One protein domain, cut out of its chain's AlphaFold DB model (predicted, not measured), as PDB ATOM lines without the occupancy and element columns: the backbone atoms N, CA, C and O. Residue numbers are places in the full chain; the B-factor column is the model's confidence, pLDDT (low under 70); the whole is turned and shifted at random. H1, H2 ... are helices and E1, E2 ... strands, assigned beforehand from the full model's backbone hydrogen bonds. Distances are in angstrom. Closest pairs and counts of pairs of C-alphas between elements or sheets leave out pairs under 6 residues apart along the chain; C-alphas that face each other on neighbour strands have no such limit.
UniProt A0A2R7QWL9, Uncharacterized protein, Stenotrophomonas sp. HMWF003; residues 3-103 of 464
ATOM      1  N   GLU A   3     157.475 129.469 173.580       88.31
ATOM      2  CA  GLU A   3     158.384 129.039 172.516       88.31
ATOM      3  C   GLU A   3     157.928 127.668 172.013       88.31
ATOM      4  O   GLU A   3     157.682 126.756 172.805       88.31
ATOM      5  N   TRP A   4     157.810 127.525 170.698       89.44
ATOM      6  CA  TRP A   4     157.517 126.258 170.053       89.44
ATOM      7  C   TRP A   4     158.667 125.879 169.124       89.44
ATOM      8  O   TRP A   4     158.898 126.532 168.107       89.44
ATOM      9  N   ARG A   5     159.390 124.812 169.486       86.94
ATOM     10  CA  ARG A   5     160.382 124.178 168.610       86.94
ATOM     11  C   ARG A   5     159.676 123.327 167.567       86.94
ATOM     12  O   ARG A   5     158.838 122.488 167.905       86.94
ATOM     13  N   LEU A   6     160.015 123.571 166.311       84.25
ATOM     14  CA  LEU A   6     159.428 122.906 165.160       84.25
ATOM     15  C   LEU A   6     160.266 121.668 164.810       84.25
ATOM     16  O   LEU A   6     161.473 121.661 165.044       84.25
ATOM     17  N   PRO A   7     159.647 120.599 164.287       79.69
ATOM     18  CA  PRO A   7     160.389 119.410 163.897       79.69
ATOM     19  C   PRO A   7     161.251 119.692 162.660       79.69
ATOM     20  O   PRO A   7     160.816 120.392 161.748       79.69
ATOM     21  N   ASP A   8     162.416 119.048 162.564       69.94
ATOM     22  CA  ASP A   8     163.322 119.161 161.402       69.94
ATOM     23  C   ASP A   8     162.710 118.643 160.086       69.94
ATOM     24  O   ASP A   8     163.250 118.855 158.998       69.94
ATOM     25  N   THR A   9     161.579 117.938 160.179       71.31
ATOM     26  CA  THR A   9     160.772 117.482 159.043       71.31
ATOM     27  C   THR A   9     159.872 118.576 158.471       71.31
ATOM     28  O   THR A   9     159.313 118.391 157.387       71.31
ATOM     29  N   LEU A  10     159.713 119.708 159.167       78.69
ATOM     30  CA  LEU A  10     158.940 120.836 158.667       78.69
ATOM     31  C   LEU A  10     159.630 121.412 157.418       78.69
ATOM     32  O   LEU A  10     160.828 121.699 157.449       78.69
ATOM     33  N   PRO A  11     158.904 121.633 156.311       72.94
ATOM     34  CA  PRO A  11     159.514 122.035 155.048       72.94
ATOM     35  C   PRO A  11     159.789 123.545 154.954       72.94
ATOM     36  O   PRO A  11     159.651 124.131 153.885       72.94
ATOM     37  N   LEU A  12     160.157 124.176 156.069       81.38
ATOM     38  CA  LEU A  12     160.465 125.600 156.189       81.38
ATOM     39  C   LEU A  12     161.821 125.766 156.877       81.38
ATOM     40  O   LEU A  12     162.172 124.976 157.752       81.38
ATOM     41  N   ALA A  13     162.567 126.821 156.549       79.56
ATOM     42  CA  ALA A  13     163.756 127.193 157.322       79.56
ATOM     43  C   ALA A  13     163.372 127.929 158.613       79.56
ATOM     44  O   ALA A  13     163.714 129.092 158.810       79.56
ATOM     45  N   LEU A  14     162.629 127.245 159.481       81.00
ATOM     46  CA  LEU A  14     162.162 127.770 160.755       81.00
ATOM     47  C   LEU A  14     162.330 126.687 161.823       81.00
ATOM     48  O   LEU A  14     161.620 125.689 161.812       81.00
ATOM     49  N   GLU A  15     163.287 126.880 162.728       79.81
ATOM     50  CA  GLU A  15     163.580 125.927 163.815       79.81
ATOM     51  C   GLU A  15     162.658 126.140 165.019       79.81
ATOM     52  O   GLU A  15     162.315 125.211 165.751       79.81
ATOM     53  N   ARG A  16     162.230 127.386 165.222       86.25
ATOM     54  CA  ARG A  16     161.358 127.786 166.319       86.25
ATOM     55  C   ARG A  16     160.466 128.948 165.917       86.25
ATOM     56  O   ARG A  16     160.824 129.750 165.056       86.25
ATOM     57  N   LEU A  17     159.327 129.051 166.586       89.50
ATOM     58  CA  LEU A  17     158.464 130.225 166.546       89.50
ATOM     59  C   LEU A  17     157.877 130.495 167.928       89.50
ATOM     60  O   LEU A  17     157.813 129.607 168.780       89.50
ATOM     61  N   TRP A  18     157.417 131.719 168.149       90.50
ATOM     62  CA  TRP A  18     156.688 132.075 169.357       90.50
ATOM     63  C   TRP A  18     155.192 131.981 169.117       90.50
ATOM     64  O   TRP A  18     154.664 132.612 168.208       90.50
ATOM     65  N   VAL A  19     154.489 131.240 169.967       91.62
ATOM     66  CA  VAL A  19     153.027 131.216 169.966       91.62
ATOM     67  C   VAL A  19     152.520 132.227 170.981       91.62
ATOM     68  O   VAL A  19     152.844 132.159 172.177       91.62
ATOM     69  N   TYR A  20     151.703 133.162 170.513       91.88
ATOM     70  CA  TYR A  20     150.991 134.094 171.369       91.88
ATOM     71  C   TYR A  20     149.495 133.787 171.353       91.88
ATOM     72  O   TYR A  20     148.851 133.785 170.306       91.88
ATOM     73  N   LEU A  21     148.984 133.494 172.546       92.12
ATOM     74  CA  LEU A  21     147.583 133.243 172.857       92.12
ATOM     75  C   LEU A  21     147.129 134.431 173.719       92.12
ATOM     76  O   LEU A  21     147.497 134.463 174.899       92.12
ATOM     77  N   PRO A  22     146.467 135.443 173.132       90.00
ATOM     78  CA  PRO A  22     145.966 136.600 173.864       90.00
ATOM     79  C   PRO A  22     144.791 136.210 174.764       90.00
ATOM     80  O   PRO A  22     144.141 135.188 174.537       90.00
ATOM     81  N   ASP A  23     144.505 137.041 175.763       88.06
ATOM     82  CA  ASP A  23     143.294 136.893 176.570       88.06
ATOM     83  C   ASP A  23     142.046 137.170 175.696       88.06
ATOM     84  O   ASP A  23     142.041 138.173 174.968       88.06
ATOM     85  N   PRO A  24     141.009 136.306 175.728       86.56
ATOM     86  CA  PRO A  24     139.753 136.501 175.002       86.56
ATOM     87  C   PRO A  24     139.082 137.865 175.190       86.56
ATOM     88  O   PRO A  24     138.390 138.322 174.279       86.56
ATOM     89  N   GLU A  25     139.273 138.512 176.343       88.75
ATOM     90  CA  GLU A  25     138.641 139.797 176.667       88.75
ATOM     91  C   GLU A  25     139.382 141.014 176.082       88.75
ATOM     92  O   GLU A  25     138.864 142.133 176.101       88.75
ATOM     93  N   MET A  26     140.590 140.829 175.540       89.88
ATOM     94  CA  MET A  26     141.380 141.929 174.989       89.88
ATOM     95  C   MET A  26     140.865 142.408 173.626       89.88
ATOM     96  O   MET A  26     140.545 141.623 172.733       89.88
ATOM     97  N   THR A  27     140.888 143.727 173.419       92.25
ATOM     98  CA  THR A  27     140.615 144.330 172.109       92.25
ATOM     99  C   THR A  27     141.799 144.153 171.155       92.25
ATOM    100  O   THR A  27     142.954 144.092 171.581       92.25
ATOM    101  N   GLY A  28     141.530 144.134 169.844       89.81
ATOM    102  CA  GLY A  28     142.571 144.013 168.816       89.81
ATOM    103  C   GLY A  28     143.699 145.044 168.963       89.81
ATOM    104  O   GLY A  28     144.873 144.682 168.903       89.81
ATOM    105  N   ASP A  29     143.362 146.302 169.258       91.38
ATOM    106  CA  ASP A  29     144.348 147.375 169.447       91.38
ATOM    107  C   ASP A  29     145.243 147.157 170.673       91.38
ATOM    108  O   ASP A  29     146.452 147.387 170.602       91.38
ATOM    109  N   ALA A  30     144.681 146.671 171.785       91.69
ATOM    110  CA  ALA A  30     145.452 146.356 172.987       91.69
ATOM    111  C   ALA A  30     146.442 145.208 172.729       91.69
ATOM    112  O   ALA A  30     147.592 145.259 173.169       91.69
ATOM    113  N   ILE A  31     146.017 144.200 171.962       91.56
ATOM    114  CA  ILE A  31     146.869 143.076 171.554       91.56
ATOM    115  C   ILE A  31     148.011 143.579 170.658       91.56
ATOM    116  O   ILE A  31     149.174 143.253 170.897       91.56
ATOM    117  N   VAL A  32     147.713 144.426 169.666       90.75
ATOM    118  CA  VAL A  32     148.728 145.025 168.782       90.75
ATOM    119  C   VAL A  32     149.717 145.898 169.558       90.75
ATOM    120  O   VAL A  32     150.921 145.837 169.298       90.75
ATOM    121  N   GLN A  33     149.257 146.684 170.535       89.75
ATOM    122  CA  GLN A  33     150.150 147.461 171.400       89.75
ATOM    123  C   GLN A  33     151.102 146.565 172.198       89.75
ATOM    124  O   GLN A  33     152.296 146.862 172.259       89.75
ATOM    125  N   GLN A  34     150.613 145.450 172.752       88.38
ATOM    126  CA  GLN A  34     151.482 144.490 173.434       88.38
ATOM    127  C   GLN A  34     152.522 143.896 172.483       88.38
ATOM    128  O   GLN A  34     153.693 143.848 172.846       88.38
ATOM    129  N   LEU A  35     152.136 143.510 171.263       86.94
ATOM    130  CA  LEU A  35     153.065 142.961 170.266       86.94
ATOM    131  C   LEU A  35     154.188 143.929 169.894       86.94
ATOM    132  O   LEU A  35     155.332 143.501 169.763       86.94
ATOM    133  N   ARG A  36     153.877 145.223 169.752       85.75
ATOM    134  CA  ARG A  36     154.873 146.267 169.456       85.75
ATOM    135  C   ARG A  36     155.866 146.479 170.599       85.75
ATOM    136  O   ARG A  36     156.997 146.876 170.350       85.75
ATOM    137  N   GLY A  37     155.444 146.229 171.838       79.75
ATOM    138  CA  GLY A  37     156.295 146.318 173.026       79.75
ATOM    139  C   GLY A  37     157.171 145.084 173.270       79.75
ATOM    140  O   GLY A  37     157.953 145.086 174.219       79.75
ATOM    141  N   MET A  38     157.046 144.022 172.463       75.69
ATOM    142  CA  MET A  38     157.789 142.781 172.683       75.69
ATOM    143  C   MET A  38     159.221 142.850 172.125       75.69
ATOM    144  O   MET A  38     159.434 143.315 171.007       75.69
ATOM    145  N   PRO A  39     160.216 142.296 172.844       64.56
ATOM    146  CA  PRO A  39     161.582 142.150 172.352       64.56
ATOM    147  C   PRO A  39     161.683 140.924 171.426       64.56
ATOM    148  O   PRO A  39     162.320 139.932 171.758       64.56
ATOM    149  N   ASN A  40     161.004 140.945 170.280       63.16
ATOM    150  CA  ASN A  40     160.874 139.789 169.379       63.16
ATOM    151  C   ASN A  40     161.534 139.998 168.006       63.16
ATOM    152  O   ASN A  40     161.241 139.251 167.078       63.16
ATOM    153  N   GLY A  41     162.433 140.982 167.875       58.72
ATOM    154  CA  GLY A  41     162.854 141.595 166.604       58.72
ATOM    155  C   GLY A  41     163.426 140.692 165.498       58.72
ATOM    156  O   GLY A  41     163.778 141.209 164.438       58.72
ATOM    157  N   GLN A  42     163.535 139.374 165.697       65.44
ATOM    158  CA  GLN A  42     163.988 138.425 164.674       65.44
ATOM    159  C   GLN A  42     163.205 137.102 164.588       65.44
ATOM    160  O   GLN A  42     163.322 136.433 163.560       65.44
ATOM    161  N   ASP A  43     162.411 136.723 165.594       81.81
ATOM    162  CA  ASP A  43     161.691 135.442 165.592       81.81
ATOM    163  C   ASP A  43     160.259 135.607 165.051       81.81
ATOM    164  O   ASP A  43     159.601 136.626 165.264       81.81
ATOM    165  N   VAL A  44     159.748 134.575 164.374       87.06
ATOM    166  CA  VAL A  44     158.360 134.545 163.890       87.06
ATOM    167  C   VAL A  44     157.393 134.386 165.065       87.06
ATOM    168  O   VAL A  44     157.558 133.488 165.892       87.06
ATOM    169  N   VAL A  45     156.345 135.210 165.102       90.50
ATOM    170  CA  VAL A  45     155.244 135.116 166.067       90.50
ATOM    171  C   VAL A  45     153.987 134.580 165.384       90.50
ATOM    172  O   VAL A  45     153.407 135.242 164.524       90.50
ATOM    173  N   LEU A  46     153.535 133.398 165.798       92.31
ATOM    174  CA  LEU A  46     152.221 132.863 165.459       92.31
ATOM    175  C   LEU A  46     151.198 133.385 166.470       92.31
ATOM    176  O   LEU A  46     151.228 133.026 167.650       92.31
ATOM    177  N   LEU A  47     150.294 134.234 166.000       93.00
ATOM    178  CA  LEU A  47     149.292 134.885 166.822       93.00
ATOM    179  C   LEU A  47     147.939 134.206 166.664       93.00
ATOM    180  O   LEU A  47     147.368 134.213 165.579       93.00
ATOM    181  N   VAL A  48     147.413 133.637 167.742       93.88
ATOM    182  CA  VAL A  48     146.108 132.971 167.734       93.88
ATOM    183  C   VAL A  48     145.023 134.017 167.964       93.88
ATOM    184  O   VAL A  48     145.019 134.675 169.001       93.88
ATOM    185  N   SER A  49     144.125 134.195 166.993       93.75
ATOM    186  CA  SER A  49     143.004 135.132 167.120       93.75
ATOM    187  C   SER A  49     142.123 134.753 168.323       93.75
ATOM    188  O   SER A  49     141.621 133.628 168.352       93.75
ATOM    189  N   PRO A  50     141.899 135.647 169.304       93.38
ATOM    190  CA  PRO A  50     141.048 135.346 170.455       93.38
ATOM    191  C   PRO A  50     139.550 135.446 170.128       93.38
ATOM    192  O   PRO A  50     138.733 134.788 170.767       93.38
ATOM    193  N   SER A  51     139.176 136.267 169.141       92.31
ATOM    194  CA  SER A  51     137.786 136.514 168.752       92.31
ATOM    195  C   SER A  51     137.697 137.138 167.355       92.31
ATOM    196  O   SER A  51     138.622 137.817 166.912       92.31
ATOM    197  N   LEU A  52     136.545 136.988 166.688       90.62
ATOM    198  CA  LEU A  52     136.272 137.611 165.379       90.62
ATOM    199  C   LEU A  52     136.368 139.147 165.407       90.62
ATOM    200  O   LEU A  52     136.640 139.771 164.387       90.62
ATOM    201  N   GLN A  53     136.150 139.771 166.570       90.38
ATOM    202  CA  GLN A  53     136.219 141.228 166.719       90.38
ATOM    203  C   GLN A  53     137.661 141.750 166.704       90.38
ATOM    204  O   GLN A  53     137.901 142.869 166.258       90.38
ATOM    205  N   ALA A  54     138.624 140.953 167.177       90.94
ATOM    206  CA  ALA A  54     140.031 141.340 167.209       90.94
ATOM    207  C   ALA A  54     140.734 141.144 165.851       90.94
ATOM    208  O   ALA A  54     141.720 141.826 165.573       90.94
ATOM    209  N   GLU A  55     140.233 140.245 164.996       92.88
ATOM    210  CA  GLU A  55     140.890 139.834 163.745       92.88
ATOM    211  C   GLU A  55     141.311 140.967 162.813       92.88
ATOM    212  O   GLU A  55     142.457 140.923 162.369       92.88
ATOM    213  N   PRO A  56     140.486 141.994 162.524       93.56
ATOM    214  CA  PRO A  56     140.879 143.034 161.577       93.56
ATOM    215  C   PRO A  56     142.175 143.749 161.979       93.56
ATOM    216  O   PRO A  56     143.043 143.976 161.137       93.56
ATOM    217  N   ALA A  57     142.348 144.047 163.271       92.25
ATOM    218  CA  ALA A  57     143.556 144.694 163.786       92.25
ATOM    219  C   ALA A  57     144.773 143.756 163.744       92.25
ATOM    220  O   ALA A  57     145.881 144.172 163.405       92.25
ATOM    221  N   LEU A  58     144.563 142.475 164.059       92.12
ATOM    222  CA  LEU A  58     145.614 141.458 164.060       92.12
ATOM    223  C   LEU A  58     146.094 141.124 162.647       92.12
ATOM    224  O   LEU A  58     147.297 141.005 162.419       92.12
ATOM    225  N   MET A  59     145.164 141.012 161.700       90.12
ATOM    226  CA  MET A  59     145.466 140.831 160.284       90.12
ATOM    227  C   MET A  59     146.198 142.048 159.735       90.12
ATOM    228  O   MET A  59     147.257 141.871 159.152       90.12
ATOM    229  N   ALA A  60     145.732 143.272 160.014       90.12
ATOM    230  CA  ALA A  60     146.435 144.487 159.600       90.12
ATOM    231  C   ALA A  60     147.873 144.550 160.149       90.12
ATOM    232  O   ALA A  60     148.792 144.964 159.444       90.12
ATOM    233  N   TYR A  61     148.091 144.100 161.390       89.44
ATOM    234  CA  TYR A  61     149.428 144.007 161.974       89.44
ATOM    235  C   TYR A  61     150.303 142.937 161.299       89.44
ATOM    236  O   TYR A  61     151.466 143.204 161.006       89.44
ATOM    237  N   ALA A  62     149.765 141.742 161.033       87.94
ATOM    238  CA  ALA A  62     150.471 140.673 160.316       87.94
ATOM    239  C   ALA A  62     150.724 141.018 158.831       87.94
ATOM    240  O   ALA A  62     151.707 140.576 158.225       87.94
ATOM    241  N   ASP A  63     149.862 141.849 158.243       85.19
ATOM    242  CA  ASP A  63     149.949 142.299 156.857       85.19
ATOM    243  C   ASP A  63     151.098 143.292 156.613       85.19
ATOM    244  O   ASP A  63     151.575 143.424 155.482       85.19
ATOM    245  N   ASP A  64     151.624 143.917 157.668       83.62
ATOM    246  CA  ASP A  64     152.793 144.788 157.589       83.62
ATOM    247  C   ASP A  64     154.094 143.974 157.361       83.62
ATOM    248  O   ASP A  64     154.474 143.136 158.186       83.62
ATOM    249  N   PRO A  65     154.834 144.212 156.257       75.19
ATOM    250  CA  PRO A  65     156.142 143.618 155.962       75.19
ATOM    251  C   PRO A  65     157.212 143.730 157.049       75.19
ATOM    252  O   PRO A  65     158.151 142.928 157.018       75.19
ATOM    253  N   ALA A  66     157.123 144.730 157.926       78.94
ATOM    254  CA  ALA A  66     158.058 144.932 159.025       78.94
ATOM    255  C   ALA A  66     157.826 143.938 160.173       78.94
ATOM    256  O   ALA A  66     158.759 143.631 160.916       78.94
ATOM    257  N   ASN A  67     156.614 143.394 160.287       84.31
ATOM    258  CA  ASN A  67     156.237 142.507 161.375       84.31
ATOM    259  C   ASN A  67     156.458 141.045 160.974       84.31
ATOM    260  O   ASN A  67     155.921 140.550 159.984       84.31
ATOM    261  N   LEU A  68     157.229 140.314 161.780       84.12
ATOM    262  CA  LEU A  68     157.411 138.866 161.632       84.12
ATOM    263  C   LEU A  68     156.264 138.116 162.315       84.12
ATOM    264  O   LEU A  68     156.482 137.308 163.213       84.12
ATOM    265  N   CYS A  69     155.027 138.415 161.922       88.44
ATOM    266  CA  CYS A  69     153.833 137.868 162.553       88.44
ATOM    267  C   CYS A  69     152.931 137.173 161.533       88.44
ATOM    268  O   CYS A  69     152.727 137.674 160.431       88.44
ATOM    269  N   ALA A  70     152.386 136.020 161.914       90.81
ATOM    270  CA  ALA A  70     151.322 135.347 161.187       90.81
ATOM    271  C   ALA A  70     150.114 135.182 162.115       90.81
ATOM    272  O   ALA A  70     150.234 134.619 163.202       90.81
ATOM    273  N   CYS A  71     148.954 135.667 161.688       93.25
ATOM    274  CA  CYS A  71     147.695 135.556 162.406       93.25
ATOM    275  C   CYS A  71     146.963 134.262 162.030       93.25
ATOM    276  O   CYS A  71     146.660 133.997 160.864       93.25
ATOM    277  N   LEU A  72     146.652 133.448 163.030       94.12
ATOM    278  CA  LEU A  72     145.769 132.303 162.923       94.12
ATOM    279  C   LEU A  72     144.334 132.745 163.249       94.12
ATOM    280  O   LEU A  72     143.912 132.723 164.409       94.12
ATOM    281  N   ASP A  73     143.607 133.160 162.212       93.81
ATOM    282  CA  ASP A  73     142.188 133.535 162.286       93.81
ATOM    283  C   ASP A  73     141.289 132.358 162.724       93.81
ATOM    284  O   ASP A  73     141.679 131.191 162.653       93.81
ATOM    285  N   GLN A  74     140.080 132.646 163.204       92.75
ATOM    286  CA  GLN A  74     139.122 131.672 163.742       92.75
ATOM    287  C   GLN A  74     138.746 130.593 162.714       92.75
ATOM    288  O   GLN A  74     138.582 129.415 163.051       92.75
ATOM    289  N   ALA A  75     138.668 130.960 161.432       91.75
ATOM    290  CA  ALA A  75     138.400 130.007 160.358       91.75
ATOM    291  C   ALA A  75     139.586 129.046 160.145       91.75
ATOM    292  O   ALA A  75     139.401 127.847 159.925       91.75
ATOM    293  N   ALA A  76     140.818 129.544 160.219       91.19
ATOM    294  CA  ALA A  76     142.040 128.763 160.151       91.19
ATOM    295  C   ALA A  76     142.227 127.905 161.403       91.19
ATOM    296  O   ALA A  76     142.615 126.754 161.252       91.19
ATOM    297  N   GLN A  77     141.877 128.393 162.599       92.62
ATOM    298  CA  GLN A  77     141.842 127.586 163.828       92.62
ATOM    299  C   GLN A  77     140.899 126.397 163.671       92.62
ATOM    300  O   GLN A  77     141.291 125.255 163.899       92.62
ATOM    301  N   THR A  78     139.677 126.656 163.202       91.56
ATOM    302  CA  THR A  78     138.669 125.617 162.976       91.56
ATOM    303  C   THR A  78     139.167 124.583 161.969       91.56
ATOM    304  O   THR A  78     139.116 123.382 162.232       91.56
ATOM    305  N   ARG A  79     139.718 125.022 160.830       91.00
ATOM    306  CA  ARG A  79     140.297 124.103 159.840       91.00
ATOM    307  C   ARG A  79     141.484 123.327 160.398       91.00
ATOM    308  O   ARG A  79     141.581 122.138 160.140       91.00
ATOM    309  N   TRP A  80     142.358 123.962 161.170       89.62
ATOM    310  CA  TRP A  80     143.521 123.296 161.749       89.62
ATOM    311  C   TRP A  80     143.112 122.186 162.724       89.62
ATOM    312  O   TRP A  80     143.690 121.103 162.698       89.62
ATOM    313  N   LEU A  81     142.093 122.427 163.551       89.38
ATOM    314  CA  LEU A  81     141.612 121.449 164.529       89.38
ATOM    315  C   LEU A  81     140.789 120.319 163.898       89.38
ATOM    316  O   LEU A  81     140.811 119.201 164.408       89.38
ATOM    317  N   LEU A  82     140.046 120.606 162.824       91.25
ATOM    318  CA  LEU A  82     139.045 119.683 162.279       91.25
ATOM    319  C   LEU A  82     139.450 119.000 160.965       91.25
ATOM    320  O   LEU A  82     138.900 117.947 160.648       91.25
ATOM    321  N   GLN A  83     140.366 119.572 160.177       88.06
ATOM    322  CA  GLN A  83     140.791 118.991 158.897       88.06
ATOM    323  C   GLN A  83     142.071 118.155 159.049       88.06
ATOM    324  O   GLN A  83     142.964 118.507 159.823       88.06
ATOM    325  N   PRO A  84     142.216 117.061 158.276       82.12
ATOM    326  CA  PRO A  84     143.480 116.341 158.201       82.12
ATOM    327  C   PRO A  84     144.570 117.234 157.585       82.12
ATOM    328  O   PRO A  84     144.301 118.055 156.712       82.12
ATOM    329  N   GLY A  85     145.824 117.050 158.010       83.88
ATOM    330  CA  GLY A  85     146.960 117.784 157.433       83.88
ATOM    331  C   GLY A  85     147.281 119.121 158.109       83.88
ATOM    332  O   GLY A  85     147.725 120.057 157.450       83.88
ATOM    333  N   ALA A  86     147.132 119.186 159.432       85.50
ATOM    334  CA  ALA A  86     147.538 120.288 160.310       85.50
ATOM    335  C   ALA A  86     148.861 120.987 159.919       85.50
ATOM    336  O   ALA A  86     148.940 122.214 159.880       85.50
ATOM    337  N   VAL A  87     149.897 120.209 159.588       84.75
ATOM    338  CA  VAL A  87     151.213 120.734 159.180       84.75
ATOM    339  C   VAL A  87     151.134 121.504 157.861       84.75
ATOM    340  O   VAL A  87     151.680 122.599 157.763       84.75
ATOM    341  N   ALA A  88     150.434 120.969 156.858       83.06
ATOM    342  CA  ALA A  88     150.289 121.622 155.559       83.06
ATOM    343  C   ALA A  88     149.518 122.943 155.681       83.06
ATOM    344  O   ALA A  88     149.892 123.937 155.060       83.06
ATOM    345  N   LEU A  89     148.491 122.978 156.536       87.12
ATOM    346  CA  LEU A  89     147.732 124.197 156.810       87.12
ATOM    347  C   LEU A  89     148.593 125.265 157.493       87.12
ATOM    348  O   LEU A  89     148.551 126.426 157.083       87.12
ATOM    349  N   LEU A  90     149.411 124.880 158.479       87.25
ATOM    350  CA  LEU A  90     150.354 125.796 159.123       87.25
ATOM    351  C   LEU A  90     151.370 126.347 158.114       87.25
ATOM    352  O   LEU A  90     151.576 127.556 158.055       87.25
ATOM    353  N   VAL A  91     151.973 125.487 157.290       85.25
ATOM    354  CA  VAL A  91     152.945 125.907 156.271       85.25
ATOM    355  C   VAL A  91     152.309 126.876 155.274       85.25
ATOM    356  O   VAL A  91     152.880 127.932 155.009       85.25
ATOM    357  N   ALA A  92     151.105 126.575 154.781       83.62
ATOM    358  CA  ALA A  92     150.376 127.452 153.869       83.62
ATOM    359  C   ALA A  92     150.041 128.807 154.512       83.62
ATOM    360  O   ALA A  92     150.155 129.849 153.866       83.62
ATOM    361  N   LEU A  93     149.658 128.813 155.793       87.88
ATOM    362  CA  LEU A  93     149.378 130.033 156.547       87.88
ATOM    363  C   LEU A  93     150.631 130.895 156.728       87.88
ATOM    364  O   LEU A  93     150.588 132.092 156.439       87.88
ATOM    365  N   LEU A  94     151.741 130.286 157.153       87.19
ATOM    366  CA  LEU A  94     153.021 130.971 157.325       87.19
ATOM    367  C   LEU A  94     153.529 131.513 155.987       87.19
ATOM    368  O   LEU A  94     153.881 132.683 155.906       87.19
ATOM    369  N   ALA A  95     153.486 130.713 154.920       81.81
ATOM    370  CA  ALA A  95     153.874 131.156 153.586       81.81
ATOM    371  C   ALA A  95     152.998 132.303 153.070       81.81
ATOM    372  O   ALA A  95     153.497 133.187 152.373       81.81
ATOM    373  N   ARG A  96     151.695 132.311 153.395       81.56
ATOM    374  CA  ARG A  96     150.745 133.383 153.038       81.56
ATOM    375  C   ARG A  96     151.064 134.714 153.694       81.56
ATOM    376  O   ARG A  96     151.021 135.728 153.006       81.56
ATOM    377  N   GLN A  97     151.347 134.702 154.989       85.88
ATOM    378  CA  GLN A  97     151.414 135.931 155.779       85.88
ATOM    379  C   GLN A  97     152.841 136.440 155.987       85.88
ATOM    380  O   GLN A  97     153.047 137.635 156.166       85.88
ATOM    381  N   LEU A  98     153.839 135.561 155.906       82.19
ATOM    382  CA  LEU A  98     155.241 135.940 156.017       82.19
ATOM    383  C   LEU A  98     155.859 136.144 154.637       82.19
ATOM    384  O   LEU A  98     155.484 135.508 153.652       82.19
ATOM    385  N   LYS A  99     156.888 136.994 154.574       74.88
ATOM    386  CA  LYS A  99     157.763 137.037 153.399       74.88
ATOM    387  C   LYS A  99     158.433 135.678 153.230       74.88
ATOM    388  O   LYS A  99     159.130 135.213 154.133       74.88
ATOM    389  N   VAL A 100     158.269 135.082 152.051       69.94
ATOM    390  CA  VAL A 100     158.745 133.723 151.765       69.94
ATOM    391  C   VAL A 100     160.260 133.591 151.962       69.94
ATOM    392  O   VAL A 100     160.736 132.552 152.405       69.94
ATOM    393  N   THR A 101     161.022 134.670 151.767       68.31
ATOM    394  CA  THR A 101     162.474 134.706 152.009       68.31
ATOM    395  C   THR A 101     162.884 134.389 153.449       68.31
ATOM    396  O   THR A 101     163.979 133.871 153.645       68.31
ATOM    397  N   ARG A 102     162.034 134.659 154.451       73.88
ATOM    398  CA  ARG A 102     162.321 134.380 155.873       73.88
ATOM    399  C   ARG A 102     162.146 132.917 156.248       73.88
ATOM    400  O   ARG A 102     162.809 132.449 157.160       73.88
ATOM    401  N   ILE A 103     161.255 132.222 155.553       79.06
ATOM    402  CA  ILE A 103     160.956 130.805 155.782       79.06
ATOM    403  C   ILE A 103     161.497 129.925 154.651       79.06
ATOM    404  O   ILE A 103     161.150 128.746 154.567       79.06
TER     405      ILE A 103
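AT A GLANCE: This is residues 3 to 103 of the 464 residues of an uncharacterized protein of Stenotrophomonas sp. HMWF003 (UniProt A0A2R7QWL9). A small, twisted four-stranded sheet has H2 over one face and H4 over the opposite face, both at E4; H1 packs on H2, and H3 makes a corner with H4. The 101 printed residues hold four named helices and four named strands, in the order E1 E2 H1 E3 H2 E4 H3 H4. The sheet's order is E1 E2 E3 E4, mixed; the class is mixed, helices and strands. The whole is compact, with a radius of gyration of the C-alphas of 13.0 A and spans of 36, 32 and 21 A.

HOW THE PARTS SIT: E3, residues 45 to 48, is parallel to E4, residues 69 to 72, with N 47 and O 70 2.8 A apart. E2, residues 16 to 20, is parallel to E3, with N 46 and O 18 2.8 A apart. E1, residues 3 to 5, forms an antiparallel hairpin with E2, with N 4 and O 17 2.8 A apart. H2, residues 55 to 63, lies over E4 at a height over the sheet of 7.2 A; the closest C-alphas are those of Ala 62 and Cys 69, 4.9 A. H4, residues 86 to 97, lies over E4 on the opposite face at 9.5 A, giving three layers, helices on both faces; its closest C-alpha pair with E4 is Ala 70 and Gln 97, 5.4 A. H1, residues 28 to 36, only grazes the sheet and touches H2, closest at the C-alphas of Gly 28 and Ala 57, 5.2 A. H3, residues 74 to 82, only grazes the sheet and only just touches H4, only at the corner, with 3 pairs of C-alphas within 8 A, the closest those of Trp 80 and Ala 86, 5.2 A. E2, H1, E3 and E3, H2, E4 are strand-helix-strand units, parallel neighbour strands with a helix between, with right-handed crossovers. In H1, H2, H3 and H4 every O i to N i+4 pair is within hydrogen-bond range.

IN THESE COORDINATES: E1 begins at C-alpha 3, (158.384, 129.039, 172.516), and H4, 16.7 A long, ends at C-alpha 97, (151.414, 135.931, 155.779). E2 measures 13.1 A and H1 12.5 A.

THE WHOLE: The C-alphas farthest apart, of Thr 9 and Glu 25, are 36.0 A apart. The printed part has no cut, and no link is long. pLDDT is under 70 at residue 8, residues 39 to 42 and residues 100 to 101.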